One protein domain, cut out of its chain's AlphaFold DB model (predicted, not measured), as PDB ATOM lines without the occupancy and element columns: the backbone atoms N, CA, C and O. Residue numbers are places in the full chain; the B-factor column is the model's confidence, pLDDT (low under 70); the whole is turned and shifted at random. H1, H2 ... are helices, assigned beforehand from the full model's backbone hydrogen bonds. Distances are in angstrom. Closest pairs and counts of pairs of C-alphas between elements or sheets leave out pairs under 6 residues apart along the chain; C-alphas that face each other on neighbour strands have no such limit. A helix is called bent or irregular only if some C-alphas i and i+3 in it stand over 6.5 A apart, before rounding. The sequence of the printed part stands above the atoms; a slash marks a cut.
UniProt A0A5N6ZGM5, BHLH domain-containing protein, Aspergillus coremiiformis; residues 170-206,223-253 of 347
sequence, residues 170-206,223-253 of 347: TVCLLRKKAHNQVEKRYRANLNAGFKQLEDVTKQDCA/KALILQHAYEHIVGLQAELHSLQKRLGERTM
ATOM      1  N   THR A 170     202.349 228.715 193.893       84.31
ATOM      2  CA  THR A 170     201.238 229.023 192.983       84.31
ATOM      3  C   THR A 170     201.260 230.476 192.477       84.31
ATOM      4  O   THR A 170     201.074 230.711 191.276       84.31
ATOM      5  N   VAL A 171     201.580 231.451 193.336       82.31
ATOM      6  CA  VAL A 171     201.659 232.887 193.007       82.31
ATOM      7  C   VAL A 171     202.814 233.156 192.043       82.31
ATOM      8  O   VAL A 171     202.652 233.875 191.050       82.31
ATOM      9  N   CYS A 172     203.962 232.512 192.262       85.38
ATOM     10  CA  CYS A 172     205.116 232.617 191.367       85.38
ATOM     11  C   CYS A 172     204.791 232.112 189.948       85.38
ATOM     12  O   CYS A 172     205.102 232.769 188.945       85.38
ATOM     13  N   LEU A 173     204.092 230.976 189.846       89.94
ATOM     14  CA  LEU A 173     203.645 230.431 188.562       89.94
ATOM     15  C   LEU A 173     202.650 231.359 187.856       89.94
ATOM     16  O   LEU A 173     202.749 231.539 186.638       89.94
ATOM     17  N   LEU A 174     201.719 231.969 188.597       91.69
ATOM     18  CA  LEU A 174     200.732 232.890 188.035       91.69
ATOM     19  C   LEU A 174     201.395 234.150 187.459       91.69
ATOM     20  O   LEU A 174     201.137 234.505 186.306       91.69
ATOM     21  N   ARG A 175     202.326 234.765 188.202       91.88
ATOM     22  CA  ARG A 175     203.103 235.924 187.726       91.88
ATOM     23  C   ARG A 175     203.890 235.590 186.456       91.88
ATOM     24  O   ARG A 175     203.858 236.345 185.484       91.88
ATOM     25  N   LYS A 176     204.536 234.420 186.414       94.50
ATOM     26  CA  LYS A 176     205.273 233.954 185.228       94.50
ATOM     27  C   LYS A 176     204.359 233.744 184.016       94.50
ATOM     28  O   LYS A 176     204.737 234.107 182.903       94.50
ATOM     29  N   LYS A 177     203.159 233.180 184.207       96.00
ATOM     30  CA  LYS A 177     202.169 233.009 183.126       96.00
ATOM     31  C   LYS A 177     201.718 234.355 182.558       96.00
ATOM     32  O   LYS A 177     201.721 234.509 181.337       96.00
ATOM     33  N   ALA A 178     201.402 235.323 183.418       95.31
ATOM     34  CA  ALA A 178     201.029 236.671 182.994       95.31
ATOM     35  C   ALA A 178     202.160 237.345 182.197       95.31
ATOM     36  O   ALA A 178     201.933 237.838 181.091       95.31
ATOM     37  N   HIS A 179     203.400 237.273 182.693       97.69
ATOM     38  CA  HIS A 179     204.569 237.808 181.990       97.69
ATOM     39  C   HIS A 179     204.761 237.173 180.604       97.69
ATOM     40  O   HIS A 179     204.888 237.877 179.603       97.69
ATOM     41  N   ASN A 180     204.700 235.842 180.518       97.94
ATOM     42  CA  ASN A 180     204.815 235.127 179.248       97.94
ATOM     43  C   ASN A 180     203.705 235.510 178.260       97.94
ATOM     44  O   ASN A 180     203.942 235.560 177.054       97.94
ATOM     45  N   GLN A 181     202.491 235.769 178.751       98.31
ATOM     46  CA  GLN A 181     201.379 236.199 177.909       98.31
ATOM     47  C   GLN A 181     201.631 237.590 177.321       98.31
ATOM     48  O   GLN A 181     201.418 237.787 176.122       98.31
ATOM     49  N   VAL A 182     202.113 238.532 178.134       98.00
ATOM     50  CA  VAL A 182     202.487 239.879 177.682       98.00
ATOM     51  C   VAL A 182     203.602 239.802 176.640       98.00
ATOM     52  O   VAL A 182     203.450 240.337 175.543       98.00
ATOM     53  N   GLU A 183     204.665 239.049 176.915       98.50
ATOM     54  CA  GLU A 183     205.785 238.859 175.986       98.50
ATOM     55  C   GLU A 183     205.337 238.196 174.670       98.50
ATOM     56  O   GLU A 183     205.754 238.592 173.579       98.50
ATOM     57  N   LYS A 184     204.428 237.214 174.737       98.56
ATOM     58  CA  LYS A 184     203.851 236.576 173.545       98.56
ATOM     59  C   LYS A 184     203.082 237.585 172.689       98.56
ATOM     60  O   LYS A 184     203.256 237.596 171.470       98.56
ATOM     61  N   ARG A 185     202.254 238.434 173.309       98.56
ATOM     62  CA  ARG A 185     201.515 239.501 172.609       98.56
ATOM     63  C   ARG A 185     202.468 240.524 171.993       98.56
ATOM     64  O   ARG A 185     202.291 240.882 170.831       98.56
ATOM     65  N   TYR A 186     203.511 240.921 172.719       98.69
ATOM     66  CA  TYR A 186     204.546 241.827 172.222       98.69
ATOM     67  C   TYR A 186     205.238 241.274 170.968       98.69
ATOM     68  O   TYR A 186     205.291 241.944 169.936       98.69
ATOM     69  N   ARG A 187     205.682 240.010 171.000       98.56
ATOM     70  CA  ARG A 187     206.306 239.356 169.837       98.56
ATOM     71  C   ARG A 187     205.359 239.233 168.649       98.56
ATOM     72  O   ARG A 187     205.796 239.408 167.511       98.56
ATOM     73  N   ALA A 188     204.087 238.923 168.896       98.56
ATOM     74  CA  ALA A 188     203.076 238.853 167.846       98.56
ATOM     75  C   ALA A 188     202.872 240.220 167.174       98.56
ATOM     76  O   ALA A 188     202.894 240.290 165.947       98.56
ATOM     77  N   ASN A 189     202.772 241.295 167.962       98.44
ATOM     78  CA  ASN A 189     202.641 242.659 167.451       98.44
ATOM     79  C   ASN A 189     203.871 243.076 166.627       98.44
ATOM     80  O   ASN A 189     203.736 243.492 165.480       98.44
ATOM     81  N   LEU A 190     205.086 242.839 167.137       98.31
ATOM     82  CA  LEU A 190     206.308 243.097 166.367       98.31
ATOM     83  C   LEU A 190     206.322 242.353 165.027       98.31
ATOM     84  O   LEU A 190     206.688 242.922 164.003       98.31
ATOM     85  N   ASN A 191     205.936 241.076 165.016       98.25
ATOM     86  CA  ASN A 191     205.884 240.296 163.781       98.25
ATOM     87  C   ASN A 191     204.827 240.826 162.801       98.25
ATOM     88  O   ASN A 191     205.075 240.804 161.597       98.25
ATOM     89  N   ALA A 192     203.689 241.319 163.297       98.25
ATOM     90  CA  ALA A 192     202.693 241.991 162.470       98.25
ATOM     91  C   ALA A 192     203.257 243.284 161.855       98.25
ATOM     92  O   ALA A 192     203.110 243.484 160.652       98.25
ATOM     93  N   GLY A 193     203.995 244.087 162.631       97.69
ATOM     94  CA  GLY A 193     204.682 245.283 162.129       97.69
ATOM     95  C   GLY A 193     205.711 244.972 161.036       97.69
ATOM     96  O   GLY A 193     205.733 245.632 160.002       97.69
ATOM     97  N   PHE A 194     206.509 243.909 161.199       98.12
ATOM     98  CA  PHE A 194     207.420 243.448 160.140       98.12
ATOM     99  C   PHE A 194     206.680 243.024 158.867       98.12
ATOM    100  O   PHE A 194     207.169 243.298 157.775       98.12
ATOM    101  N   LYS A 195     205.521 242.365 158.994       97.06
ATOM    102  CA  LYS A 195     204.710 241.959 157.839       97.06
ATOM    103  C   LYS A 195     204.161 243.177 157.091       97.06
ATOM    104  O   LYS A 195     204.295 243.238 155.880       97.06
ATOM    105  N   GLN A 196     203.618 244.160 157.810       97.19
ATOM    106  CA  GLN A 196     203.136 245.408 157.206       97.19
ATOM    107  C   GLN A 196     204.258 246.161 156.485       97.19
ATOM    108  O   GLN A 196     204.073 246.601 155.356       97.19
ATOM    109  N   LEU A 197     205.436 246.268 157.108       96.19
ATOM    110  CA  LEU A 197     206.593 246.916 156.492       96.19
ATOM    111  C   LEU A 197     207.032 246.204 155.207       96.19
ATOM    112  O   LEU A 197     207.353 246.847 154.211       96.19
ATOM    113  N   GLU A 198     207.030 244.873 155.221       95.12
ATOM    114  CA  GLU A 198     207.322 244.060 154.044       95.12
ATOM    115  C   GLU A 198     206.281 244.265 152.934       95.12
ATOM    116  O   GLU A 198     206.656 244.383 151.774       95.12
ATOM    117  N   ASP A 199     204.994 244.348 153.270       94.75
ATOM    118  CA  ASP A 199     203.927 244.557 152.286       94.75
ATOM    119  C   ASP A 199     204.016 245.953 151.634       94.75
ATOM    120  O   ASP A 199     203.844 246.067 150.422       94.75
ATOM    121  N   VAL A 200     204.364 246.995 152.404       93.38
ATOM    122  CA  VAL A 200     204.578 248.362 151.886       93.38
ATOM    123  C   VAL A 200     205.806 248.437 150.978       93.38
ATOM    124  O   VAL A 200     205.766 249.080 149.940       93.38
ATOM    125  N   THR A 201     206.901 247.769 151.343       91.62
ATOM    126  CA  THR A 201     208.174 247.851 150.595       91.62
ATOM    127  C   THR A 201     208.235 246.922 149.381       91.62
ATOM    128  O   THR A 201     209.046 247.130 148.479       91.62
ATOM    129  N   LYS A 202     207.374 245.899 149.316       86.75
ATOM    130  CA  LYS A 202     207.312 244.951 148.193       86.75
ATOM    131  C   LYS A 202     206.794 245.547 146.892       86.75
ATOM    132  O   LYS A 202     207.138 245.009 145.842       86.75
ATOM    133  N   GLN A 203     205.960 246.585 146.947       77.31
ATOM    134  CA  GLN A 203     205.324 247.141 145.750       77.31
ATOM    135  C   GLN A 203     206.351 247.718 144.765       77.31
ATOM    136  O   GLN A 203     206.192 247.541 143.559       77.31
ATOM    137  N   ASP A 204     207.459 248.262 145.275       67.31
ATOM    138  CA  ASP A 204     208.447 248.979 144.459       67.31
ATOM    139  C   ASP A 204     209.735 248.179 144.198       67.31
ATOM    140  O   ASP A 204     210.539 248.529 143.337       67.31
ATOM    141  N   CYS A 205     209.934 247.056 144.897       60.88
ATOM    142  CA  CYS A 205     211.160 246.255 144.797       60.88
ATOM    143  C   CYS A 205     211.143 245.193 143.680       60.88
ATOM    144  O   CYS A 205     212.096 244.420 143.567       60.88
ATOM    145  N   ALA A 206     210.103 245.130 142.839       58.12
ATOM    146  CA  ALA A 206     210.018 244.141 141.755       58.12
ATOM    147  C   ALA A 206     211.163 244.252 140.720       58.12
ATOM    148  O   ALA A 206     211.405 243.311 139.965       58.12
ATOM    149  N   LYS A 223     214.017 239.129 158.483       95.44
ATOM    150  CA  LYS A 223     213.794 240.435 159.134       95.44
ATOM    151  C   LYS A 223     214.863 241.469 158.776       95.44
ATOM    152  O   LYS A 223     214.526 242.631 158.617       95.44
ATOM    153  N   ALA A 224     216.119 241.051 158.631       94.19
ATOM    154  CA  ALA A 224     217.190 241.943 158.204       94.19
ATOM    155  C   ALA A 224     216.986 242.391 156.750       94.19
ATOM    156  O   ALA A 224     217.157 243.568 156.462       94.19
ATOM    157  N   LEU A 225     216.541 241.486 155.868       91.69
ATOM    158  CA  LEU A 225     216.190 241.840 154.488       91.69
ATOM    159  C   LEU A 225     215.037 242.849 154.431       91.69
ATOM    160  O   LEU A 225     215.143 243.838 153.721       91.69
ATOM    161  N   ILE A 226     213.973 242.654 155.217       93.62
ATOM    162  CA  ILE A 226     212.852 243.612 155.277       93.62
ATOM    163  C   ILE A 226     213.348 245.009 155.683       93.62
ATOM    164  O   ILE A 226     212.958 246.001 155.074       93.62
ATOM    165  N   LEU A 227     214.226 245.098 156.689       95.94
ATOM    166  CA  LEU A 227     214.799 246.379 157.117       95.94
ATOM    167  C   LEU A 227     215.697 247.003 156.041       95.94
ATOM    168  O   LEU A 227     215.655 248.216 155.858       95.94
ATOM    169  N   GLN A 228     216.473 246.186 155.327       93.06
ATOM    170  CA  GLN A 228     217.312 246.642 154.221       93.06
ATOM    171  C   GLN A 228     216.466 247.243 153.090       93.06
ATOM    172  O   GLN A 228     216.722 248.370 152.678       93.06
ATOM    173  N   HIS A 229     215.416 246.544 152.652       92.31
ATOM    174  CA  HIS A 229     214.504 247.046 151.619       92.31
ATOM    175  C   HIS A 229     213.782 248.325 152.055       92.31
ATOM    176  O   HIS A 229     213.657 249.263 151.274       92.31
ATOM    177  N   ALA A 230     213.349 248.403 153.317       95.31
ATOM    178  CA  ALA A 230     212.744 249.618 153.856       95.31
ATOM    179  C   ALA A 230     213.702 250.814 153.818       95.31
ATOM    180  O   ALA A 230     213.290 251.922 153.478       95.31
ATOM    181  N   TYR A 231     214.976 250.592 154.147       95.38
ATOM    182  CA  TYR A 231     215.995 251.631 154.075       95.38
ATOM    183  C   TYR A 231     216.220 252.108 152.635       95.38
ATOM    184  O   TYR A 231     216.174 253.310 152.377       95.38
ATOM    185  N   GLU A 232     216.399 251.182 151.692       93.19
ATOM    186  CA  GLU A 232     216.572 251.498 150.268       93.19
ATOM    187  C   GLU A 232     215.375 252.275 149.709       93.19
ATOM    188  O   GLU A 232     215.557 253.276 149.015       93.19
ATOM    189  N   HIS A 233     214.157 251.880 150.083       93.75
ATOM    190  CA  HIS A 233     212.933 252.567 149.683       93.75
ATOM    191  C   HIS A 233     212.877 254.017 150.198       93.75
ATOM    192  O   HIS A 233     212.568 254.932 149.437       93.75
ATOM    193  N   ILE A 234     213.250 254.264 151.462       95.31
ATOM    194  CA  ILE A 234     213.321 255.628 152.018       95.31
ATOM    195  C   ILE A 234     214.329 256.485 151.243       95.31
ATOM    196  O   ILE A 234     214.031 257.638 150.930       95.31
ATOM    197  N   VAL A 235     215.501 255.935 150.914       95.50
ATOM    198  CA  VAL A 235     216.525 256.644 150.130       95.50
ATOM    199  C   VAL A 235     216.008 256.975 148.725       95.50
ATOM    200  O   VAL A 235     216.206 258.097 148.254       95.50
ATOM    201  N   GLY A 236     215.299 256.044 148.078       93.12
ATOM    202  CA  GLY A 236     214.650 256.273 146.783       93.12
ATOM    203  C   GLY A 236     213.650 257.432 146.830       93.12
ATOM    204  O   GLY A 236     213.775 258.392 146.068       93.12
ATOM    205  N   LEU A 237     212.734 257.413 147.801       95.25
ATOM    206  CA  LEU A 237     211.745 258.479 147.987       95.25
ATOM    207  C   LEU A 237     212.387 259.847 148.266       95.25
ATOM    208  O   LEU A 237     211.908 260.874 147.787       95.25
ATOM    209  N   GLN A 238     213.487 259.886 149.021       96.69
ATOM    210  CA  GLN A 238     214.229 261.126 149.267       96.69
ATOM    211  C   GLN A 238     214.842 261.695 147.981       96.69
ATOM    212  O   GLN A 238     214.771 262.906 147.752       96.69
ATOM    213  N   ALA A 239     215.406 260.838 147.127       96.12
ATOM    214  CA  ALA A 239     215.957 261.251 145.840       96.12
ATOM    215  C   ALA A 239     214.867 261.797 144.901       96.12
ATOM    216  O   ALA A 239     215.069 262.824 144.247       96.12
ATOM    217  N   GLU A 240     213.695 261.159 144.871       95.75
ATOM    218  CA  GLU A 240     212.547 261.626 144.089       95.75
ATOM    219  C   GLU A 240     212.024 262.979 144.571       95.75
ATOM    220  O   GLU A 240     211.837 263.886 143.759       95.75
ATOM    221  N   LEU A 241     211.850 263.154 145.884       97.06
ATOM    222  CA  LEU A 241     211.432 264.432 146.459       97.06
ATOM    223  C   LEU A 241     212.392 265.561 146.079       97.06
ATOM    224  O   LEU A 241     211.947 266.624 145.644       97.06
ATOM    225  N   HIS A 242     213.701 265.324 146.178       97.00
ATOM    226  CA  HIS A 242     214.709 266.310 145.798       97.00
ATOM    227  C   HIS A 242     214.682 266.615 144.289       97.00
ATOM    228  O   HIS A 242     214.772 267.773 143.878       97.00
ATOM    229  N   SER A 243     214.500 265.594 143.446       97.06
ATOM    230  CA  SER A 243     214.347 265.756 141.993       97.06
ATOM    231  C   SER A 243     213.116 266.597 141.632       97.06
ATOM    232  O   SER A 243     213.199 267.528 140.824       97.06
ATOM    233  N   LEU A 244     211.974 266.330 142.272       96.00
ATOM    234  CA  LEU A 244     210.741 267.094 142.073       96.00
ATOM    235  C   LEU A 244     210.883 268.544 142.546       96.00
ATOM    236  O   LEU A 244     210.464 269.457 141.834       96.00
ATOM    237  N   GLN A 245     211.515 268.770 143.699       95.12
ATOM    238  CA  GLN A 245     211.813 270.115 144.198       95.12
ATOM    239  C   GLN A 245     212.699 270.895 143.224       95.12
ATOM    240  O   GLN A 245     212.396 272.046 142.912       95.12
ATOM    241  N   LYS A 246     213.738 270.256 142.672       95.38
ATOM    242  CA  LYS A 246     214.607 270.871 141.665       95.38
ATOM    243  C   LYS A 246     213.825 271.284 140.413       95.38
ATOM    244  O   LYS A 246     213.933 272.426 139.977       95.38
ATOM    245  N   ARG A 247     212.971 270.398 139.885       92.75
ATOM    246  CA  ARG A 247     212.120 270.692 138.716       92.75
ATOM    247  C   ARG A 247     211.133 271.836 138.965       92.75
ATOM    248  O   ARG A 247     210.853 272.614 138.054       92.75
ATOM    249  N   LEU A 248     210.586 271.942 140.177       90.81
ATOM    250  CA  LEU A 248     209.713 273.057 140.559       90.81
ATOM    251  C   LEU A 248     210.490 274.379 140.674       90.81
ATOM    252  O   LEU A 248     209.992 275.416 140.234       90.81
ATOM    253  N   GLY A 249     211.719 274.341 141.194       89.12
ATOM    254  CA  GLY A 249     212.625 275.493 141.212       89.12
ATOM    255  C   GLY A 249     212.981 275.987 139.806       89.12
ATOM    256  O   GLY A 249     212.877 277.171 139.508       89.12
ATOM    257  N   GLU A 250     213.310 275.080 138.888       86.12
ATOM    258  CA  GLU A 250     213.627 275.433 137.494       86.12
ATOM    259  C   GLU A 250     212.430 276.057 136.758       86.12
ATOM    260  O   GLU A 250     212.592 276.999 135.982       86.12
ATOM    261  N   ARG A 251     211.210 275.573 137.033       79.62
ATOM    262  CA  ARG A 251     209.981 276.112 136.431       79.62
ATOM    263  C   ARG A 251     209.590 277.484 136.983       79.62
ATOM    264  O   ARG A 251     208.907 278.231 136.294       79.62
ATOM    265  N   THR A 252     209.993 277.812 138.208       81.06
ATOM    266  CA  THR A 252     209.719 279.124 138.821       81.06
ATOM    267  C   THR A 252     210.743 280.186 138.417       81.06
ATOM    268  O   THR A 252     210.389 281.359 138.365       81.06
ATOM    269  N   MET A 253     211.968 279.788 138.053       71.88
ATOM    270  CA  MET A 253     213.036 280.706 137.622       71.88
ATOM    271  C   MET A 253     213.044 281.019 136.115       71.88
ATOM    272  O   MET A 253     213.772 281.907 135.686       71.88
TER     273      MET A 253
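What this domain is: This is residues 170 to 206 and 223 to 253 of the 347 residues of the protein "BHLH domain-containing protein" of Aspergillus coremiiformis (UniProt A0A5N6ZGM5). Two long helices, H1 and H2, meet near the last residues of H1 and the first residues of H2 and make a wide-open V, with a long arm sticking out on each side of the meeting place. Residues 170 to 190 of H1 and residues 237 to 253 of H2 are these free arms. The printed part has 68 residues, with two named helices in the order H1, H2 and no named strand; the class is all helix. The whole is extended, with a radius of gyration of the C-alphas of 21.4 A and spans of 76 by 26 by 14 A.

Where its parts are: H1, the longest helix by residues, runs from Thr 170 to Lys 202, 47.9 A from first to last C-alpha. Its C-alpha 170 is at (201.238, 229.023, 192.983) and its C-alpha 202 at (207.312, 244.951, 148.193). H2 runs from Lys 223 to Met 253, 45.7 A from first to last C-alpha, and ends with C-alpha 253 at (213.036, 280.706, 137.622).

How they stand to each other: H1 touches H2 with residues 194 to 201 alone, and H2 touches H1 with residues 223 to 233 alone. Their closest C-alphas, those of Glu 198 and Ile 226, are 5.7 A apart. Their lines stand at a steep tilt of 43 degrees, and they run the same way. Their centres are 32.9 A apart. In both H1 and H2 every O i to N i+4 pair is within hydrogen-bond range, and neither helix is bent.

The domain as a whole: The two C-alphas farthest apart, those of Thr 170 and Met 253, are 76.6 A apart. Residues 207 to 222 are not printed, and C-alphas 206 and 223 are 18.2 A apart across this cut. The link from H1 to H2 runs across the cut. The mean pLDDT of the printed part is 92.2, and residues 204 to 206 are under 70.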